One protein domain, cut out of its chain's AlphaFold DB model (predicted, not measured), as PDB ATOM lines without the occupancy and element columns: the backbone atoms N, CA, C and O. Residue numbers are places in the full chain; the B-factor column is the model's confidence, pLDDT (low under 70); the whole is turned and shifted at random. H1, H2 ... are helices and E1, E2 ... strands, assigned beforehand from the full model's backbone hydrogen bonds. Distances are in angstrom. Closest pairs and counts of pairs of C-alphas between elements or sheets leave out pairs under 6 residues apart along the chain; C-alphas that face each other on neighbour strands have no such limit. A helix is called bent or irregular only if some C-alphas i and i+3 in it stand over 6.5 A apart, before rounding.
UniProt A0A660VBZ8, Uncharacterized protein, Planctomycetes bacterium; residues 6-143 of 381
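What this domain is: This is residues 6 to 143 of the 381 residues of an uncharacterized protein of Planctomycetes bacterium (UniProt A0A660VBZ8). One long bent helix, H4, runs the length of the model; H1 and H2 pack on it around its bend, and after H4b the chain folds back into a small head where H6 packs on the strand pair E1 and E2. Beyond the bend, H3 and the far part of H4a form a wide, open loop, and residues 39 to 73 stick out free. The printed part has 138 residues, in the order H1 H2 H3 H4 E1 H5 H6 E2, six named helices and two parallel strands, E1 beside E2; the class is mostly helix. The whole is loose, with a radius of gyration of the C-alphas of 19.6 A, and spans 69 by 35 by 25 A.

How they stand to each other: Start at H1, residues 6 to 16, which touches H2, residues 20 to 30, about perpendicular at 89 degrees; the closest C-alphas, of Thr 9 and Ala 23, are 5.6 A apart. H3, residues 35 to 48, touches no helix. Next comes the hub, H4, residues 60 to 106, assigned as one helix by its hydrogen bonds but bent: C-alphas 84 and 87 are 7.0 A apart, and its arms H4a, residues 60 to 84, and H4b, residues 87 to 106, stand at a steep tilt of 48 degrees. H4a touches H1 with residues 80 to 84 alone, closest at the C-alphas of Ile 12 and Ala 84, 5.2 A, and H2 with residues 78 to 82 alone, closest at those of His 30 and Ala 78, 5.1 A. Look then at E1, residues 115 to 117, H5, residues 120 to 123, H6, residues 127 to 135, and E2, residues 139 to 141: a strand-helix-strand unit, two parallel neighbour strands with helices between, its crossover right-handed. N 117 and O 140 are within hydrogen-bond range at 2.9 A. The closest C-alphas of H6 and E2, of Ser 132 and Val 139, are 5.1 A apart. H6 and H4b only just touch, with 3 pairs of C-alphas within 8 A, the closest Glu 97 and Leu 135 at 7.0 A. H5 is near H1, with 5 pairs of C-alphas within 10 A. Every O i to N i+4 pair is within hydrogen-bond range in H1, H2, H4a, H4b and H6, and 9 of 10 in H3; H5 is too short for such a pair.

Where its parts are: Find C-alpha 6 at (-21.196, 56.548, -50.491), where H1 begins; H1 and H2 each measure 15.2 A from first to last C-alpha, and H3 20.4 A. H4a runs 35.6 A from C-alpha 60 at (-35.982, 35.666, -15.838), and H4b 29.2 A. After E1 and H5, both short, H6 measures 11.7 A, and E2 ends at C-alpha 141, (-22.126, 38.346, -54.075).

The domain as a whole: The C-alphas of Asp 58 and Asn 106, the two farthest apart, are 68.9 A apart. The printed part has no cut; the link from H3 to H4, 11 residues, is long. Mean pLDDT of the printed part is 77.9, and residues 33 to 75 are under 70.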
ATOM      1  N   ALA A   6     -21.230  55.329 -51.292       92.38
ATOM      2  CA  ALA A   6     -21.196  56.548 -50.491       92.38
ATOM      3  C   ALA A   6     -22.595  57.162 -50.299       92.38
ATOM      4  O   ALA A   6     -22.892  57.638 -49.209       92.38
ATOM      5  N   ASP A   7     -23.479  57.073 -51.303       92.88
ATOM      6  CA  ASP A   7     -24.853  57.578 -51.197       92.88
ATOM      7  C   ASP A   7     -25.655  56.828 -50.112       92.88
ATOM      8  O   ASP A   7     -26.527  57.410 -49.468       92.88
ATOM      9  N   PHE A   8     -25.362  55.542 -49.871       91.69
ATOM     10  CA  PHE A   8     -25.982  54.785 -48.777       91.69
ATOM     11  C   PHE A   8     -25.517  55.298 -47.416       91.69
ATOM     12  O   PHE A   8     -26.330  55.502 -46.515       91.69
ATOM     13  N   THR A   9     -24.208  55.512 -47.277       93.12
ATOM     14  CA  THR A   9     -23.578  55.982 -46.039       93.12
ATOM     15  C   THR A   9     -24.059  57.382 -45.693       93.12
ATOM     16  O   THR A   9     -24.493  57.615 -44.571       93.12
ATOM     17  N   GLU A  10     -24.052  58.294 -46.666       94.50
ATOM     18  CA  GLU A  10     -24.519  59.670 -46.498       94.50
ATOM     19  C   GLU A  10     -25.994  59.726 -46.088       94.50
ATOM     20  O   GLU A  10     -26.343  60.461 -45.164       94.50
ATOM     21  N   SER A  11     -26.849  58.904 -46.707       91.56
ATOM     22  CA  SER A  11     -28.275  58.840 -46.363       91.56
ATOM     23  C   SER A  11     -28.503  58.345 -44.928       91.56
ATOM     24  O   SER A  11     -29.307  58.911 -44.191       91.56
ATOM     25  N   ILE A  12     -27.752  57.330 -44.482       90.31
ATOM     26  CA  ILE A  12     -27.826  56.828 -43.097       90.31
ATOM     27  C   ILE A  12     -27.294  57.855 -42.099       90.31
ATOM     28  O   ILE A  12     -27.908  58.059 -41.054       90.31
ATOM     29  N   CYS A  13     -26.180  58.518 -42.407       93.88
ATOM     30  CA  CYS A  13     -25.656  59.597 -41.575       93.88
ATOM     31  C   CYS A  13     -26.695  60.713 -41.403       93.88
ATOM     32  O   CYS A  13     -26.891  61.186 -40.286       93.88
ATOM     33  N   ALA A  14     -27.388  61.097 -42.481       90.88
ATOM     34  CA  ALA A  14     -28.413  62.135 -42.453       90.88
ATOM     35  C   ALA A  14     -29.664  61.728 -41.649       90.88
ATOM     36  O   ALA A  14     -30.185  62.538 -40.889       90.88
ATOM     37  N   GLU A  15     -30.128  60.483 -41.784       86.06
ATOM     38  CA  GLU A  15     -31.344  59.988 -41.117       86.06
ATOM     39  C   GLU A  15     -31.115  59.624 -39.636       86.06
ATOM     40  O   GLU A  15     -31.989  59.799 -38.778       86.06
ATOM     41  N   ILE A  16     -29.941  59.068 -39.319       86.94
ATOM     42  CA  ILE A  16     -29.646  58.507 -37.993       86.94
ATOM     43  C   ILE A  16     -28.801  59.455 -37.133       86.94
ATOM     44  O   ILE A  16     -28.921  59.422 -35.908       86.94
ATOM     45  N   GLY A  17     -28.019  60.347 -37.749       90.38
ATOM     46  CA  GLY A  17     -27.138  61.280 -37.040       90.38
ATOM     47  C   GLY A  17     -25.869  60.618 -36.497       90.38
ATOM     48  O   GLY A  17     -25.388  60.988 -35.431       90.38
ATOM     49  N   VAL A  18     -25.350  59.609 -37.202       92.56
ATOM     50  CA  VAL A  18     -24.165  58.829 -36.803       92.56
ATOM     51  C   VAL A  18     -22.939  59.171 -37.651       92.56
ATOM     52  O   VAL A  18     -23.044  59.805 -38.700       92.56
ATOM     53  N   SER A  19     -21.760  58.740 -37.197       94.88
ATOM     54  CA  SER A  19     -20.517  58.868 -37.961       94.88
ATOM     55  C   SER A  19     -20.533  57.987 -39.224       94.88
ATOM     56  O   SER A  19     -21.206  56.951 -39.235       94.88
ATOM     57  N   PRO A  20     -19.755  58.325 -40.274       92.56
ATOM     58  CA  PRO A  20     -19.660  57.501 -41.484       92.56
ATOM     59  C   PRO A  20     -19.235  56.055 -41.204       92.56
ATOM     60  O   PRO A  20     -19.771  55.123 -41.792       92.56
ATOM     61  N   GLU A  21     -18.319  55.850 -40.259       90.94
ATOM     62  CA  GLU A  21     -17.842  54.521 -39.853       90.94
ATOM     63  C   GLU A  21     -18.950  53.695 -39.189       90.94
ATOM     64  O   GLU A  21     -19.129  52.518 -39.503       90.94
ATOM     65  N   ALA A  22     -19.736  54.318 -38.304       89.19
ATOM     66  CA  ALA A  22     -20.897  53.674 -37.705       89.19
ATOM     67  C   ALA A  22     -21.968  53.370 -38.764       89.19
ATOM     68  O   ALA A  22     -22.524  52.275 -38.767       89.19
ATOM     69  N   ALA A  23     -22.207  54.283 -39.710       90.00
ATOM     70  CA  ALA A  23     -23.127  54.058 -40.822       90.00
ATOM     71  C   ALA A  23     -22.708  52.857 -41.693       90.00
ATOM     72  O   ALA A  23     -23.559  52.042 -42.044       90.00
ATOM     73  N   GLU A  24     -21.413  52.678 -41.983       89.69
ATOM     74  CA  GLU A  24     -20.898  51.489 -42.684       89.69
ATOM     75  C   GLU A  24     -21.217  50.180 -41.950       89.69
ATOM     76  O   GLU A  24     -21.615  49.191 -42.573       89.69
ATOM     77  N   LEU A  25     -21.075  50.163 -40.623       88.94
ATOM     78  CA  LEU A  25     -21.410  48.993 -39.809       88.94
ATOM     79  C   LEU A  25     -22.919  48.724 -39.803       88.94
ATOM     80  O   LEU A  25     -23.337  47.574 -39.947       88.94
ATOM     81  N   LEU A  26     -23.735  49.777 -39.700       88.06
ATOM     82  CA  LEU A  26     -25.195  49.679 -39.734       88.06
ATOM     83  C   LEU A  26     -25.707  49.148 -41.080       88.06
ATOM     84  O   LEU A  26     -26.590  48.289 -41.093       88.06
ATOM     85  N   LYS A  27     -25.107  49.563 -42.208       88.50
ATOM     86  CA  LYS A  27     -25.417  49.016 -43.548       88.50
ATOM     87  C   LYS A  27     -25.228  47.505 -43.616       88.50
ATOM     88  O   LYS A  27     -26.058  46.800 -44.187       88.50
ATOM     89  N   ARG A  28     -24.127  47.010 -43.049       87.50
ATOM     90  CA  ARG A  28     -23.786  45.581 -43.064       87.50
ATOM     91  C   ARG A  28     -24.662  44.773 -42.111       87.50
ATOM     92  O   ARG A  28     -24.989  43.631 -42.408       87.50
ATOM     93  N   ARG A  29     -25.032  45.357 -40.968       85.12
ATOM     94  CA  ARG A  29     -25.822  44.684 -39.930       85.12
ATOM     95  C   ARG A  29     -27.305  44.588 -40.287       85.12
ATOM     96  O   ARG A  29     -27.884  43.503 -40.197       85.12
ATOM     97  N   HIS A  30     -27.894  45.707 -40.701       83.12
ATOM     98  CA  HIS A  30     -29.346  45.855 -40.847       83.12
ATOM     99  C   HIS A  30     -29.808  45.853 -42.303       83.12
ATOM    100  O   HIS A  30     -30.858  45.293 -42.594       83.12
ATOM    101  N   GLY A  31     -29.000  46.389 -43.223       80.88
ATOM    102  CA  GLY A  31     -29.250  46.288 -44.661       80.88
ATOM    103  C   GLY A  31     -30.559  46.912 -45.130       80.88
ATOM    104  O   GLY A  31     -30.964  47.988 -44.686       80.88
ATOM    105  N   ILE A  32     -31.196  46.231 -46.080       79.06
ATOM    106  CA  ILE A  32     -32.498  46.589 -46.638       79.06
ATOM    107  C   ILE A  32     -33.549  45.718 -45.952       79.06
ATOM    108  O   ILE A  32     -33.518  44.499 -46.090       79.06
ATOM    109  N   ALA A  33     -34.519  46.320 -45.263       64.62
ATOM    110  CA  ALA A  33     -35.655  45.555 -44.752       64.62
ATOM    111  C   ALA A  33     -36.525  45.076 -45.928       64.62
ATOM    112  O   ALA A  33     -37.256  45.856 -46.548       64.62
ATOM    113  N   LEU A  34     -36.436  43.787 -46.258       59.94
ATOM    114  CA  LEU A  34     -37.376  43.125 -47.155       59.94
ATOM    115  C   LEU A  34     -38.686  42.888 -46.387       59.94
ATOM    116  O   LEU A  34     -38.691  42.241 -45.342       59.94
ATOM    117  N   LYS A  35     -39.807  43.392 -46.920       54.94
ATOM    118  CA  LYS A  35     -41.148  43.294 -46.300       54.94
ATOM    119  C   LYS A  35     -41.573  41.861 -45.933       54.94
ATOM    120  O   LYS A  35     -42.396  41.684 -45.043       54.94
ATOM    121  N   GLU A  36     -41.038  40.849 -46.613       53.25
ATOM    122  CA  GLU A  36     -41.348  39.432 -46.371       53.25
ATOM    123  C   GLU A  36     -40.620  38.857 -45.143       53.25
ATOM    124  O   GLU A  36     -41.170  37.996 -44.458       53.25
ATOM    125  N   GLU A  37     -39.424  39.354 -44.805       46.75
ATOM    126  CA  GLU A  37     -38.651  38.896 -43.639       46.75
ATOM    127  C   GLU A  37     -39.213  39.495 -42.335       46.75
ATOM    128  O   GLU A  37     -39.280  38.796 -41.327       46.75
ATOM    129  N   GLU A  38     -39.721  40.738 -42.366       50.34
ATOM    130  CA  GLU A  38     -40.487  41.333 -41.252       50.34
ATOM    131  C   GLU A  38     -41.722  40.485 -40.914       50.34
ATOM    132  O   GLU A  38     -41.962  40.176 -39.750       50.34
ATOM    133  N   GLN A  39     -42.482  40.045 -41.923       48.81
ATOM    134  CA  GLN A  39     -43.668  39.204 -41.722       48.81
ATOM    135  C   GLN A  39     -43.317  37.803 -41.202       48.81
ATOM    136  O   GLN A  39     -44.057  37.242 -40.396       48.81
ATOM    137  N   ARG A  40     -42.177  37.242 -41.624       48.31
ATOM    138  CA  ARG A  40     -41.715  35.912 -41.202       48.31
ATOM    139  C   ARG A  40     -41.130  35.915 -39.788       48.31
ATOM    140  O   ARG A  40     -41.402  34.994 -39.026       48.31
ATOM    141  N   LEU A  41     -40.383  36.957 -39.423       50.16
ATOM    142  CA  LEU A  41     -39.852  37.157 -38.071       50.16
ATOM    143  C   LEU A  41     -40.964  37.491 -37.070       50.16
ATOM    144  O   LEU A  41     -40.930  36.994 -35.951       50.16
ATOM    145  N   LEU A  42     -41.990  38.245 -37.483       51.03
ATOM    146  CA  LEU A  42     -43.208  38.431 -36.689       51.03
ATOM    147  C   LEU A  42     -43.969  37.110 -36.503       51.03
ATOM    148  O   LEU A  42     -44.435  36.836 -35.405       51.03
ATOM    149  N   ALA A  43     -44.056  36.262 -37.531       43.09
ATOM    150  CA  ALA A  43     -44.719  34.960 -37.427       43.09
ATOM    151  C   ALA A  43     -43.970  33.965 -36.520       43.09
ATOM    152  O   ALA A  43     -44.615  33.203 -35.809       43.09
ATOM    153  N   ILE A  44     -42.630  33.982 -36.518       49.12
ATOM    154  CA  ILE A  44     -41.798  33.146 -35.635       49.12
ATOM    155  C   ILE A  44     -41.850  33.662 -34.191       49.12
ATOM    156  O   ILE A  44     -42.071  32.867 -33.285       49.12
ATOM    157  N   ALA A  45     -41.756  34.979 -33.980       47.75
ATOM    158  CA  ALA A  45     -41.876  35.589 -32.654       47.75
ATOM    159  C   ALA A  45     -43.253  35.329 -32.012       47.75
ATOM    160  O   ALA A  45     -43.335  35.033 -30.827       47.75
ATOM    161  N   VAL A  46     -44.331  35.352 -32.805       46.97
ATOM    162  CA  VAL A  46     -45.689  35.003 -32.345       46.97
ATOM    163  C   VAL A  46     -45.833  33.504 -32.042       46.97
ATOM    164  O   VAL A  46     -46.655  33.119 -31.214       46.97
ATOM    165  N   HIS A  47     -45.048  32.637 -32.690       45.28
ATOM    166  CA  HIS A  47     -45.067  31.198 -32.410       45.28
ATOM    167  C   HIS A  47     -44.236  30.825 -31.176       45.28
ATOM    168  O   HIS A  47     -44.610  29.915 -30.444       45.28
ATOM    169  N   GLU A  48     -43.165  31.569 -30.899       45.34
ATOM    170  CA  GLU A  48     -42.318  31.403 -29.712       45.34
ATOM    171  C   GLU A  48     -42.996  31.935 -28.429       45.34
ATOM    172  O   GLU A  48     -42.761  31.419 -27.337       45.34
ATOM    173  N   GLU A  49     -43.930  32.888 -28.557       47.09
ATOM    174  CA  GLU A  49     -44.808  33.336 -27.462       47.09
ATOM    175  C   GLU A  49     -45.828  32.270 -27.006       47.09
ATOM    176  O   GLU A  49     -46.294  32.321 -25.868       47.09
ATOM    177  N   LEU A  50     -46.154  31.276 -27.844       43.50
ATOM    178  CA  LEU A  50     -47.144  30.233 -27.528       43.50
ATOM    179  C   LEU A  50     -46.561  29.000 -26.816       43.50
ATOM    180  O   LEU A  50     -47.321  28.254 -26.199       43.50
ATOM    181  N   GLU A  51     -45.239  28.800 -26.832       42.38
ATOM    182  CA  GLU A  51     -44.585  27.725 -26.061       42.38
ATOM    183  C   GLU A  51     -44.123  28.165 -24.661       42.38
ATOM    184  O   GLU A  51     -43.755  27.329 -23.838       42.38
ATOM    185  N   GLN A  52     -44.241  29.453 -24.315       45.53
ATOM    186  CA  GLN A  52     -43.990  29.963 -22.958       45.53
ATOM    187  C   GLN A  52     -45.198  29.833 -22.009       45.53
ATOM    188  O   GLN A  52     -45.343  30.600 -21.059       45.53
ATOM    189  N   MET A  53     -46.034  28.813 -22.211       45.69
ATOM    190  CA  MET A  53     -46.817  28.201 -21.132       45.69
ATOM    191  C   MET A  53     -46.021  27.028 -20.547       45.69
ATOM    192  O   MET A  53     -46.403  25.868 -20.670       45.69
ATOM    193  N   SER A  54     -44.889  27.321 -19.913       34.34
ATOM    194  CA  SER A  54     -44.276  26.394 -18.965       34.34
ATOM    195  C   SER A  54     -43.498  27.185 -17.925       34.34
ATOM    196  O   SER A  54     -42.525  27.870 -18.227       34.34
ATOM    197  N   ASP A  55     -44.006  27.081 -16.708       45.56
ATOM    198  CA  ASP A  55     -43.708  27.874 -15.530       45.56
ATOM    199  C   ASP A  55     -42.252  27.842 -15.033       45.56
ATOM    200  O   ASP A  55     -41.505  26.885 -15.229       45.56
ATOM    201  N   ALA A  56     -41.978  28.869 -14.218       45.75
ATOM    202  CA  ALA A  56     -41.030  28.918 -13.102       45.75
ATOM    203  C   ALA A  56     -39.568  29.297 -13.402       45.75
ATOM    204  O   ALA A  56     -38.709  28.443 -13.586       45.75
ATOM    205  N   LEU A  57     -39.257  30.596 -13.283       43.78
ATOM    206  CA  LEU A  57     -38.362  31.129 -12.236       43.78
ATOM    207  C   LEU A  57     -38.268  32.666 -12.329       43.78
ATOM    208  O   LEU A  57     -37.965  33.217 -13.385       43.78
ATOM    209  N   ASP A  58     -38.418  33.342 -11.189       53.06
ATOM    210  CA  ASP A  58     -38.400  34.808 -10.993       53.06
ATOM    211  C   ASP A  58     -37.040  35.490 -11.299       53.06
ATOM    212  O   ASP A  58     -36.869  36.691 -11.138       53.06
ATOM    213  N   ILE A  59     -36.048  34.726 -11.770       50.97
ATOM    214  CA  ILE A  59     -34.729  35.216 -12.216       50.97
ATOM    215  C   ILE A  59     -34.795  35.732 -13.669       50.97
ATOM    216  O   ILE A  59     -33.959  36.522 -14.105       50.97
ATOM    217  N   TRP A  60     -35.818  35.323 -14.425       47.28
ATOM    218  CA  TRP A  60     -35.982  35.666 -15.838       47.28
ATOM    219  C   TRP A  60     -36.762  36.963 -16.089       47.28
ATOM    220  O   TRP A  60     -36.780  37.423 -17.227       47.28
ATOM    221  N   GLY A  61     -37.389  37.567 -15.072       54.28
ATOM    222  CA  GLY A  61     -38.168  38.805 -15.219       54.28
ATOM    223  C   GLY A  61     -37.307  40.018 -15.585       54.28
ATOM    224  O   GLY A  61     -37.593  40.707 -16.564       54.28
ATOM    225  N   ASP A  62     -36.199  40.207 -14.865       56.50
ATOM    226  CA  ASP A  62     -35.251  41.306 -15.101       56.50
ATOM    227  C   ASP A  62     -34.398  41.088 -16.358       56.50
ATOM    228  O   ASP A  62     -34.066  42.030 -17.075       56.50
ATOM    229  N   LEU A  63     -34.078  39.830 -16.682       49.47
ATOM    230  CA  LEU A  63     -33.377  39.506 -17.923       49.47
ATOM    231  C   LEU A  63     -34.294  39.695 -19.143       49.47
ATOM    232  O   LEU A  63     -33.837  40.144 -20.186       49.47
ATOM    233  N   ARG A  64     -35.598  39.411 -19.018       52.78
ATOM    234  CA  ARG A  64     -36.590  39.598 -20.089       52.78
ATOM    235  C   ARG A  64     -36.900  41.072 -20.346       52.78
ATOM    236  O   ARG A  64     -37.094  41.433 -21.501       52.78
ATOM    237  N   SER A  65     -36.928  41.920 -19.318       57.69
ATOM    238  CA  SER A  65     -37.104  43.367 -19.503       57.69
ATOM    239  C   SER A  65     -35.877  44.001 -20.168       57.69
ATOM    240  O   SER A  65     -36.037  44.732 -21.145       57.69
ATOM    241  N   ALA A  66     -34.663  43.635 -19.738       57.62
ATOM    242  CA  ALA A  66     -33.418  44.091 -20.362       57.62
ATOM    243  C   ALA A  66     -33.267  43.598 -21.816       57.62
ATOM    244  O   ALA A  66     -32.973  44.391 -22.710       57.62
ATOM    245  N   LEU A  67     -33.537  42.311 -22.077       53.09
ATOM    246  CA  LEU A  67     -33.517  41.751 -23.435       53.09
ATOM    247  C   LEU A  67     -34.642  42.327 -24.312       53.09
ATOM    248  O   LEU A  67     -34.436  42.552 -25.501       53.09
ATOM    249  N   GLY A  68     -35.819  42.600 -23.745       59.31
ATOM    250  CA  GLY A  68     -36.941  43.214 -24.457       59.31
ATOM    251  C   GLY A  68     -36.647  44.649 -24.902       59.31
ATOM    252  O   GLY A  68     -36.937  45.005 -26.044       59.31
ATOM    253  N   GLU A  69     -36.014  45.454 -24.043       59.69
ATOM    254  CA  GLU A  69     -35.575  46.810 -24.398       59.69
ATOM    255  C   GLU A  69     -34.473  46.808 -25.469       59.69
ATOM    256  O   GLU A  69     -34.514  47.627 -26.393       59.69
ATOM    257  N   GLU A  70     -33.509  45.882 -25.397       56.03
ATOM    258  CA  GLU A  70     -32.454  45.748 -26.412       56.03
ATOM    259  C   GLU A  70     -33.007  45.324 -27.778       56.03
ATOM    260  O   GLU A  70     -32.658  45.930 -28.795       56.03
ATOM    261  N   VAL A  71     -33.924  44.352 -27.809       60.28
ATOM    262  CA  VAL A  71     -34.568  43.876 -29.044       60.28
ATOM    263  C   VAL A  71     -35.423  44.971 -29.685       60.28
ATOM    264  O   VAL A  71     -35.395  45.148 -30.906       60.28
ATOM    265  N   GLU A  72     -36.168  45.744 -28.893       63.94
ATOM    266  CA  GLU A  72     -37.008  46.823 -29.424       63.94
ATOM    267  C   GLU A  72     -36.164  47.988 -29.964       63.94
ATOM    268  O   GLU A  72     -36.464  48.570 -31.014       63.94
ATOM    269  N   LYS A  73     -35.039  48.280 -29.303       68.44
ATOM    270  CA  LYS A  73     -34.056  49.258 -29.776       68.44
ATOM    271  C   LYS A  73     -33.392  48.811 -31.079       68.44
ATOM    272  O   LYS A  73     -33.260  49.627 -31.993       68.44
ATOM    273  N   GLU A  74     -33.034  47.533 -31.200       66.25
ATOM    274  CA  GLU A  74     -32.463  46.965 -32.424       66.25
ATOM    275  C   GLU A  74     -33.458  47.014 -33.597       66.25
ATOM    276  O   GLU A  74     -33.106  47.470 -34.687       66.25
ATOM    277  N   LYS A  75     -34.725  46.641 -33.372       67.00
ATOM    278  CA  LYS A  75     -35.798  46.750 -34.380       67.00
ATOM    279  C   LYS A  75     -36.013  48.193 -34.841       67.00
ATOM    280  O   LYS A  75     -36.160  48.453 -36.039       67.00
ATOM    281  N   SER A  76     -36.009  49.141 -33.903       76.25
ATOM    282  CA  SER A  76     -36.130  50.574 -34.196       76.25
ATOM    283  C   SER A  76     -34.966  51.079 -35.056       76.25
ATOM    284  O   SER A  76     -35.174  51.795 -36.041       76.25
ATOM    285  N   GLU A  77     -33.738  50.657 -34.746       79.56
ATOM    286  CA  GLU A  77     -32.539  51.005 -35.510       79.56
ATOM    287  C   GLU A  77     -32.565  50.415 -36.927       79.56
ATOM    288  O   GLU A  77     -32.378  51.148 -37.901       79.56
ATOM    289  N   ALA A  78     -32.886  49.125 -37.061       79.25
ATOM    290  CA  ALA A  78     -32.985  48.447 -38.350       79.25
ATOM    291  C   ALA A  78     -34.011  49.117 -39.278       79.25
ATOM    292  O   ALA A  78     -33.733  49.362 -40.456       79.25
ATOM    293  N   LYS A  79     -35.172  49.502 -38.734       78.06
ATOM    294  CA  LYS A  79     -36.215  50.221 -39.475       78.06
ATOM    295  C   LYS A  79     -35.724  51.571 -39.998       78.06
ATOM    296  O   LYS A  79     -35.986  51.913 -41.150       78.06
ATOM    297  N   ARG A  80     -34.997  52.336 -39.178       80.19
ATOM    298  CA  ARG A  80     -34.432  53.636 -39.582       80.19
ATOM    299  C   ARG A  80     -33.385  53.477 -40.683       80.19
ATOM    300  O   ARG A  80     -33.424  54.221 -41.661       80.19
ATOM    301  N   VAL A  81     -32.507  52.476 -40.575       84.44
ATOM    302  CA  VAL A  81     -31.522  52.156 -41.625       84.44
ATOM    303  C   VAL A  81     -32.223  51.796 -42.934       84.44
ATOM    304  O   VAL A  81     -31.897  52.368 -43.973       84.44
ATOM    305  N   ALA A  82     -33.229  50.919 -42.891       82.19
ATOM    306  CA  ALA A  82     -33.979  50.506 -44.073       82.19
ATOM    307  C   ALA A  82     -34.678  51.684 -44.777       82.19
ATOM    308  O   ALA A  82     -34.690  51.763 -46.008       82.19
ATOM    309  N   VAL A  83     -35.235  52.626 -44.008       81.94
ATOM    310  CA  VAL A  83     -35.823  53.863 -44.545       81.94
ATOM    311  C   VAL A  83     -34.759  54.726 -45.221       81.94
ATOM    312  O   VAL A  83     -34.974  55.161 -46.356       81.94
ATOM    313  N   ALA A  84     -33.608  54.915 -44.571       86.38
ATOM    314  CA  ALA A  84     -32.513  55.729 -45.087       86.38
ATOM    315  C   ALA A  84     -31.960  55.194 -46.419       86.38
ATOM    316  O   ALA A  84     -31.722  55.958 -47.355       86.38
ATOM    317  N   VAL A  85     -31.783  53.875 -46.546       88.25
ATOM    318  CA  VAL A  85     -31.206  53.273 -47.763       88.25
ATOM    319  C   VAL A  85     -32.206  53.125 -48.908       88.25
ATOM    320  O   VAL A  85     -31.792  52.941 -50.050       88.25
ATOM    321  N   ARG A  86     -33.515  53.246 -48.662       84.38
ATOM    322  CA  ARG A  86     -34.556  52.997 -49.675       84.38
ATOM    323  C   ARG A  86     -34.383  53.844 -50.936       84.38
ATOM    324  O   ARG A  86     -34.393  53.314 -52.042       84.38
ATOM    325  N   TYR A  87     -34.233  55.159 -50.783       86.12
ATOM    326  CA  TYR A  87     -34.090  56.070 -51.923       86.12
ATOM    327  C   TYR A  87     -32.836  55.791 -52.774       86.12
ATOM    328  O   TYR A  87     -32.977  55.620 -53.991       86.12
ATOM    329  N   PRO A  88     -31.618  55.720 -52.198       90.50
ATOM    330  CA  PRO A  88     -30.432  55.416 -52.991       90.50
ATOM    331  C   PRO A  88     -30.475  53.997 -53.585       90.50
ATOM    332  O   PRO A  88     -30.045  53.805 -54.720       90.50
ATOM    333  N   VAL A  89     -31.063  53.013 -52.898       89.56
ATOM    334  CA  VAL A  89     -31.247  51.660 -53.449       89.56
ATOM    335  C   VAL A  89     -32.146  51.673 -54.686       89.56
ATOM    336  O   VAL A  89     -31.760  51.131 -55.717       89.56
ATOM    337  N   GLU A  90     -33.304  52.336 -54.642       87.19
ATOM    338  CA  GLU A  90     -34.204  52.435 -55.804       87.19
ATOM    339  C   GLU A  90     -33.527  53.124 -56.998       87.19
ATOM    340  O   GLU A  90     -33.674  52.706 -58.149       87.19
ATOM    341  N   ARG A  91     -32.704  54.146 -56.735       90.81
ATOM    342  CA  ARG A  91     -31.899  54.791 -57.780       90.81
ATOM    343  C   ARG A  91     -30.855  53.853 -58.379       90.81
ATOM    344  O   ARG A  91     -30.658  53.886 -59.596       90.81
ATOM    345  N   LEU A  92     -30.194  53.037 -57.556       92.25
ATOM    346  CA  LEU A  92     -29.233  52.038 -58.018       92.25
ATOM    347  C   LEU A  92     -29.926  50.992 -58.898       92.25
ATOM    348  O   LEU A  92     -29.461  50.735 -60.007       92.25
ATOM    349  N   VAL A  93     -31.058  50.445 -58.442       91.00
ATOM    350  CA  VAL A  93     -31.866  49.476 -59.199       91.00
ATOM    351  C   VAL A  93     -32.240  50.052 -60.564       91.00
ATOM    352  O   VAL A  93     -31.951  49.429 -61.583       91.00
ATOM    353  N   GLY A  94     -32.767  51.280 -60.609       90.44
ATOM    354  CA  GLY A  94     -33.141  51.922 -61.870       90.44
ATOM    355  C   GLY A  94     -31.962  52.176 -62.824       90.44
ATOM    356  O   GLY A  94     -32.137  52.173 -64.043       90.44
ATOM    357  N   GLU A  95     -30.743  52.397 -62.318       94.50
ATOM    358  CA  GLU A  95     -29.531  52.499 -63.150       94.50
ATOM    359  C   GLU A  95     -29.088  51.136 -63.695       94.50
ATOM    360  O   GLU A  95     -28.703  51.030 -64.867       94.50
ATOM    361  N   ILE A  96     -29.191  50.081 -62.883       93.50
ATOM    362  CA  ILE A  96     -28.899  48.709 -63.310       93.50
ATOM    363  C   ILE A  96     -29.909  48.262 -64.370       93.50
ATOM    364  O   ILE A  96     -29.507  47.764 -65.420       93.50
ATOM    365  N   GLU A  97     -31.206  48.500 -64.163       93.06
ATOM    366  CA  GLU A  97     -32.264  48.179 -65.129       93.06
ATOM    367  C   GLU A  97     -32.051  48.883 -66.470       93.06
ATOM    368  O   GLU A  97     -32.162  48.246 -67.521       93.06
ATOM    369  N   ARG A  98     -31.680  50.172 -66.455       93.69
ATOM    370  CA  ARG A  98     -31.342  50.922 -67.676       93.69
ATOM    371  C   ARG A  98     -30.117  50.349 -68.382       93.69
ATOM    372  O   ARG A  98     -30.144  50.174 -69.599       93.69
ATOM    373  N   SER A  99     -29.078  49.999 -67.628       94.12
ATOM    374  CA  SER A  99     -27.860  49.381 -68.169       94.12
ATOM    375  C   SER A  99     -28.148  48.013 -68.796       94.12
ATOM    376  O   SER A  99     -27.705  47.724 -69.909       94.12
ATOM    377  N   LEU A 100     -28.961  47.188 -68.131       93.12
ATOM    378  CA  LEU A 100     -29.418  45.900 -68.650       93.12
ATOM    379  C   LEU A 100     -30.367  46.061 -69.840       93.12
ATOM    380  O   LEU A 100     -30.322  45.256 -70.766       93.12
ATOM    381  N   GLY A 101     -31.217  47.088 -69.850       92.56
ATOM    382  CA  GLY A 101     -32.065  47.441 -70.989       92.56
ATOM    383  C   GLY A 101     -31.235  47.767 -72.228       92.56
ATOM    384  O   GLY A 101     -31.452  47.177 -73.287       92.56
ATOM    385  N   PHE A 102     -30.218  48.618 -72.076       95.62
ATOM    386  CA  PHE A 102     -29.269  48.931 -73.144       95.62
ATOM    387  C   PHE A 102     -28.502  47.689 -73.619       95.62
ATOM    388  O   PHE A 102     -28.351  47.464 -74.820       95.62
ATOM    389  N   TRP A 103     -28.038  46.841 -72.696       95.00
ATOM    390  CA  TRP A 103     -27.346  45.603 -73.057       95.00
ATOM    391  C   TRP A 103     -28.251  44.630 -73.824       95.00
ATOM    392  O   TRP A 103     -27.822  44.102 -74.852       95.00
ATOM    393  N   ARG A 104     -29.499  44.434 -73.370       92.94
ATOM    394  CA  ARG A 104     -30.502  43.567 -74.016       92.94
ATOM    395  C   ARG A 104     -30.851  44.056 -75.416       92.94
ATOM    396  O   ARG A 104     -30.884  43.250 -76.337       92.94
ATOM    397  N   HIS A 105     -31.032  45.365 -75.594       95.44
ATOM    398  CA  HIS A 105     -31.271  45.962 -76.909       95.44
ATOM    399  C   HIS A 105     -30.144  45.637 -77.904       95.44
ATOM    400  O   HIS A 105     -30.408  45.278 -79.046       95.44
ATOM    401  N   ASN A 106     -28.887  45.686 -77.451       95.88
ATOM    402  CA  ASN A 106     -27.718  45.357 -78.274       95.88
ATOM    403  C   ASN A 106     -27.446  43.845 -78.406       95.88
ATOM    404  O   ASN A 106     -26.609  43.438 -79.209       95.88
ATOM    405  N   ASN A 107     -28.103  43.001 -77.606       94.50
ATOM    406  CA  ASN A 107     -27.900  41.552 -77.582       94.50
ATOM    407  C   ASN A 107     -29.251  40.807 -77.541       94.50
ATOM    408  O   ASN A 107     -29.489  40.044 -76.603       94.50
ATOM    409  N   PRO A 108     -30.129  40.980 -78.545       91.50
ATOM    410  CA  PRO A 108     -31.511  40.490 -78.490       91.50
ATOM    411  C   PRO A 108     -31.630  38.962 -78.384       91.50
ATOM    412  O   PRO A 108     -32.628  38.455 -77.888       91.50
ATOM    413  N   SER A 109     -30.611  38.220 -78.826       93.44
ATOM    414  CA  SER A 109     -30.565  36.754 -78.762       93.44
ATOM    415  C   SER A 109     -29.921  36.194 -77.489       93.44
ATOM    416  O   SER A 109     -29.821  34.975 -77.351       93.44
ATOM    417  N   LYS A 110     -29.446  37.043 -76.568       93.12
ATOM    418  CA  LYS A 110     -28.749  36.606 -75.350       93.12
ATOM    419  C   LYS A 110     -29.574  36.899 -74.105       93.12
ATOM    420  O   LYS A 110     -30.190  37.952 -73.977       93.12
ATOM    421  N   VAL A 111     -29.495  35.984 -73.146       89.94
ATOM    422  CA  VAL A 111     -30.119  36.111 -71.825       89.94
ATOM    423  C   VAL A 111     -29.027  36.252 -70.768       89.94
ATOM    424  O   VAL A 111     -27.963  35.639 -70.876       89.94
ATOM    425  N   VAL A 112     -29.274  37.076 -69.751       92.38
ATOM    426  CA  VAL A 112     -28.385  37.201 -68.590       92.38
ATOM    427  C   VAL A 112     -28.599  35.986 -67.691       92.38
ATOM    428  O   VAL A 112     -29.637  35.872 -67.052       92.38
ATOM    429  N   GLY A 113     -27.631  35.067 -67.660       92.50
ATOM    430  CA  GLY A 113     -27.730  33.851 -66.843       92.50
ATOM    431  C   GLY A 113     -27.504  34.085 -65.345       92.50
ATOM    432  O   GLY A 113     -28.077  33.380 -64.523       92.50
ATOM    433  N   GLN A 114     -26.676  35.070 -64.988       95.19
ATOM    434  CA  GLN A 114     -26.359  35.423 -63.605       95.19
ATOM    435  C   GLN A 114     -25.795  36.846 -63.541       95.19
ATOM    436  O   GLN A 114     -25.161  37.319 -64.489       95.19
ATOM    437  N   ILE A 115     -25.989  37.504 -62.403       95.00
ATOM    438  CA  ILE A 115     -25.405  38.794 -62.048       95.00
ATOM    439  C   ILE A 115     -24.469  38.582 -60.854       95.00
ATOM    440  O   ILE A 115     -24.858  38.023 -59.832       95.00
ATOM    441  N   LEU A 116     -23.225  39.037 -60.983       94.00
ATOM    442  CA  LEU A 116     -22.223  38.959 -59.921       94.00
ATOM    443  C   LEU A 116     -22.003  40.350 -59.327       94.00
ATOM    444  O   LEU A 116     -21.585  41.265 -60.037       94.00
ATOM    445  N   LEU A 117     -22.270  40.505 -58.030       92.94
ATOM    446  CA  LEU A 117     -22.016  41.750 -57.307       92.94
ATOM    447  C   LEU A 117     -20.591  41.765 -56.764       92.94
ATOM    448  O   LEU A 117     -20.131  40.790 -56.172       92.94
ATOM    449  N   THR A 118     -19.894  42.878 -56.969       91.88
ATOM    450  CA  THR A 118     -18.511  43.098 -56.521       91.88
ATOM    451  C   THR A 118     -18.374  44.502 -55.929       91.88
ATOM    452  O   THR A 118     -19.241  45.351 -56.141       91.88
ATOM    453  N   GLY A 119     -17.289  44.767 -55.197       89.44
ATOM    454  CA  GLY A 119     -17.071  46.046 -54.513       89.44
ATOM    455  C   GLY A 119     -17.703  46.126 -53.117       89.44
ATOM    456  O   GLY A 119     -18.396  45.217 -52.674       89.44
ATOM    457  N   VAL A 120     -17.450  47.229 -52.406       87.12
ATOM    458  CA  VAL A 120     -17.909  47.418 -51.014       87.12
ATOM    459  C   VAL A 120     -19.434  47.532 -50.918       87.12
ATOM    460  O   VAL A 120     -20.022  46.944 -50.020       87.12
ATOM    461  N   GLY A 121     -20.090  48.182 -51.885       88.31
ATOM    462  CA  GLY A 121     -21.552  48.338 -51.891       88.31
ATOM    463  C   GLY A 121     -22.336  47.024 -52.012       88.31
ATOM    464  O   GLY A 121     -23.519  46.985 -51.690       88.31
ATOM    465  N   ALA A 122     -21.688  45.930 -52.423       90.19
ATOM    466  CA  ALA A 122     -22.284  44.596 -52.412       90.19
ATOM    467  C   ALA A 122     -22.417  44.005 -50.992       90.19
ATOM    468  O   ALA A 122     -23.087  42.993 -50.827       90.19
ATOM    469  N   LEU A 123     -21.790  44.624 -49.982       87.88
ATOM    470  CA  LEU A 123     -21.898  44.244 -48.568       87.88
ATOM    471  C   LEU A 123     -23.126  44.854 -47.873       87.88
ATOM    472  O   LEU A 123     -23.320  44.632 -46.677       87.88
ATOM    473  N   LEU A 124     -23.942  45.635 -48.588       89.75
ATOM    474  CA  LEU A 124     -25.246  46.053 -48.087       89.75
ATOM    475  C   LEU A 124     -26.118  44.805 -47.914       89.75
ATOM    476  O   LEU A 124     -26.391  44.098 -48.883       89.75
ATOM    477  N   LYS A 125     -26.537  44.517 -46.682       87.62
ATOM    478  CA  LYS A 125     -27.264  43.282 -46.385       87.62
ATOM    479  C   LYS A 125     -28.581  43.205 -47.181       87.62
ATOM    480  O   LYS A 125     -29.292  44.200 -47.319       87.62
ATOM    481  N   ASP A 126     -28.841  42.019 -47.735       88.12
ATOM    482  CA  ASP A 126     -29.995  41.652 -48.573       88.12
ATOM    483  C   ASP A 126     -30.113  42.363 -49.944       88.12
ATOM    484  O   ASP A 126     -31.125  42.230 -50.642       88.12
ATOM    485  N   ILE A 127     -29.068  43.075 -50.395       89.69
ATOM    486  CA  ILE A 127     -29.056  43.724 -51.722       89.69
ATOM    487  C   ILE A 127     -29.129  42.723 -52.882       89.69
ATOM    488  O   ILE A 127     -29.743  43.004 -53.909       89.69
ATOM    489  N   ASP A 128     -28.523  41.549 -52.733       91.25
ATOM    490  CA  ASP A 128     -28.535  40.475 -53.722       91.25
ATOM    491  C   ASP A 128     -29.938  39.888 -53.898       91.25
ATOM    492  O   ASP A 128     -30.408  39.764 -55.030       91.25
ATOM    493  N   ARG A 129     -30.645  39.622 -52.793       89.38
ATOM    494  CA  ARG A 129     -32.044  39.172 -52.792       89.38
ATOM    495  C   ARG A 129     -32.952  40.195 -53.468       89.38
ATOM    496  O   ARG A 129     -33.704  39.835 -54.375       89.38
ATOM    497  N   LEU A 130     -32.836  41.472 -53.089       88.25
ATOM    498  CA  LEU A 130     -33.613  42.552 -53.701       88.25
ATOM    499  C   LEU A 130     -33.360  42.640 -55.211       88.25
ATOM    500  O   LEU A 130     -34.305  42.684 -55.999       88.25
ATOM    501  N   LEU A 131     -32.090  42.675 -55.622       90.50
ATOM    502  CA  LEU A 131     -31.732  42.770 -57.034       90.50
ATOM    503  C   LEU A 131     -32.177  41.526 -57.802       90.50
ATOM    504  O   LEU A 131     -32.618  41.654 -58.939       90.50
ATOM    505  N   SER A 132     -32.118  40.339 -57.202       89.25
ATOM    506  CA  SER A 132     -32.573  39.121 -57.866       89.25
ATOM    507  C   SER A 132     -34.078  39.162 -58.127       89.25
ATOM    508  O   SER A 132     -34.507  38.907 -59.255       89.25
ATOM    509  N   ALA A 133     -34.860  39.591 -57.131       86.31
ATOM    510  CA  ALA A 133     -36.303  39.773 -57.259       86.31
ATOM    511  C   ALA A 133     -36.670  40.846 -58.299       86.31
ATOM    512  O   ALA A 133     -37.573  40.643 -59.109       86.31
ATOM    513  N   ARG A 134     -35.958  41.980 -58.312       85.44
ATOM    514  CA  ARG A 134     -36.232  43.100 -59.230       85.44
ATOM    515  C   ARG A 134     -35.796  42.828 -60.668       85.44
ATOM    516  O   ARG A 134     -36.505  43.183 -61.602       85.44
ATOM    517  N   LEU A 135     -34.629  42.216 -60.857       87.75
ATOM    518  CA  LEU A 135     -34.011  42.059 -62.176       87.75
ATOM    519  C   LEU A 135     -34.414  40.755 -62.878       87.75
ATOM    520  O   LEU A 135     -34.155  40.612 -64.074       87.75
ATOM    521  N   GLY A 136     -35.029  39.813 -62.154       86.38
ATOM    522  CA  GLY A 136     -35.469  38.526 -62.700       86.38
ATOM    523  C   GLY A 136     -34.315  37.607 -63.108       86.38
ATOM    524  O   GLY A 136     -34.483  36.754 -63.977       86.38
ATOM    525  N   ALA A 137     -33.133  37.800 -62.519       89.62
ATOM    526  CA  ALA A 137     -31.945  36.989 -62.756       89.62
ATOM    527  C   ALA A 137     -31.297  36.602 -61.418       89.62
ATOM    528  O   ALA A 137     -31.385  37.372 -60.456       89.62
ATOM    529  N   PRO A 138     -30.618  35.445 -61.328       94.12
ATOM    530  CA  PRO A 138     -29.860  35.082 -60.137       94.12
ATOM    531  C   PRO A 138     -28.771  36.120 -59.860       94.12
ATOM    532  O   PRO A 138     -27.943  36.400 -60.730       94.12
ATOM    533  N   VAL A 139     -28.763  36.679 -58.652       94.50
ATOM    534  CA  VAL A 139     -27.728  37.613 -58.196       94.50
ATOM    535  C   VAL A 139     -26.900  36.928 -57.120       94.50
ATOM    536  O   VAL A 139     -27.437  36.250 -56.250       94.50
ATOM    537  N   THR A 140     -25.578  37.059 -57.184       92.94
ATOM    538  CA  THR A 140     -24.675  36.463 -56.192       92.94
ATOM    539  C   THR A 140     -23.571  37.441 -55.839       92.94
ATOM    540  O   THR A 140     -22.969  38.051 -56.723       92.94
ATOM    541  N   ILE A 141     -23.273  37.571 -54.547       91.19
ATOM    542  CA  ILE A 141     -22.126  38.346 -54.075       91.19
ATOM    543  C   ILE A 141     -20.857  37.555 -54.393       91.19
ATOM    544  O   ILE A 141     -20.628  36.461 -53.876       91.19
ATOM    545  N   ALA A 142     -20.030  38.092 -55.283       90.19
ATOM    546  CA  ALA A 142     -18.786  37.455 -55.663       90.19
ATOM    547  C   ALA A 142     -17.711  37.749 -54.613       90.19
ATOM    548  O   ALA A 142     -17.380  38.902 -54.338       90.19
ATOM    549  N   ASN A 143     -17.122  36.691 -54.062       88.12
ATOM    550  CA  ASN A 143     -15.891  36.780 -53.294       88.12
ATOM    551  C   ASN A 143     -14.798  35.972 -54.019       88.12
ATOM    552  O   ASN A 143     -14.725  34.750 -53.859       88.12
TER     553      ASN A 143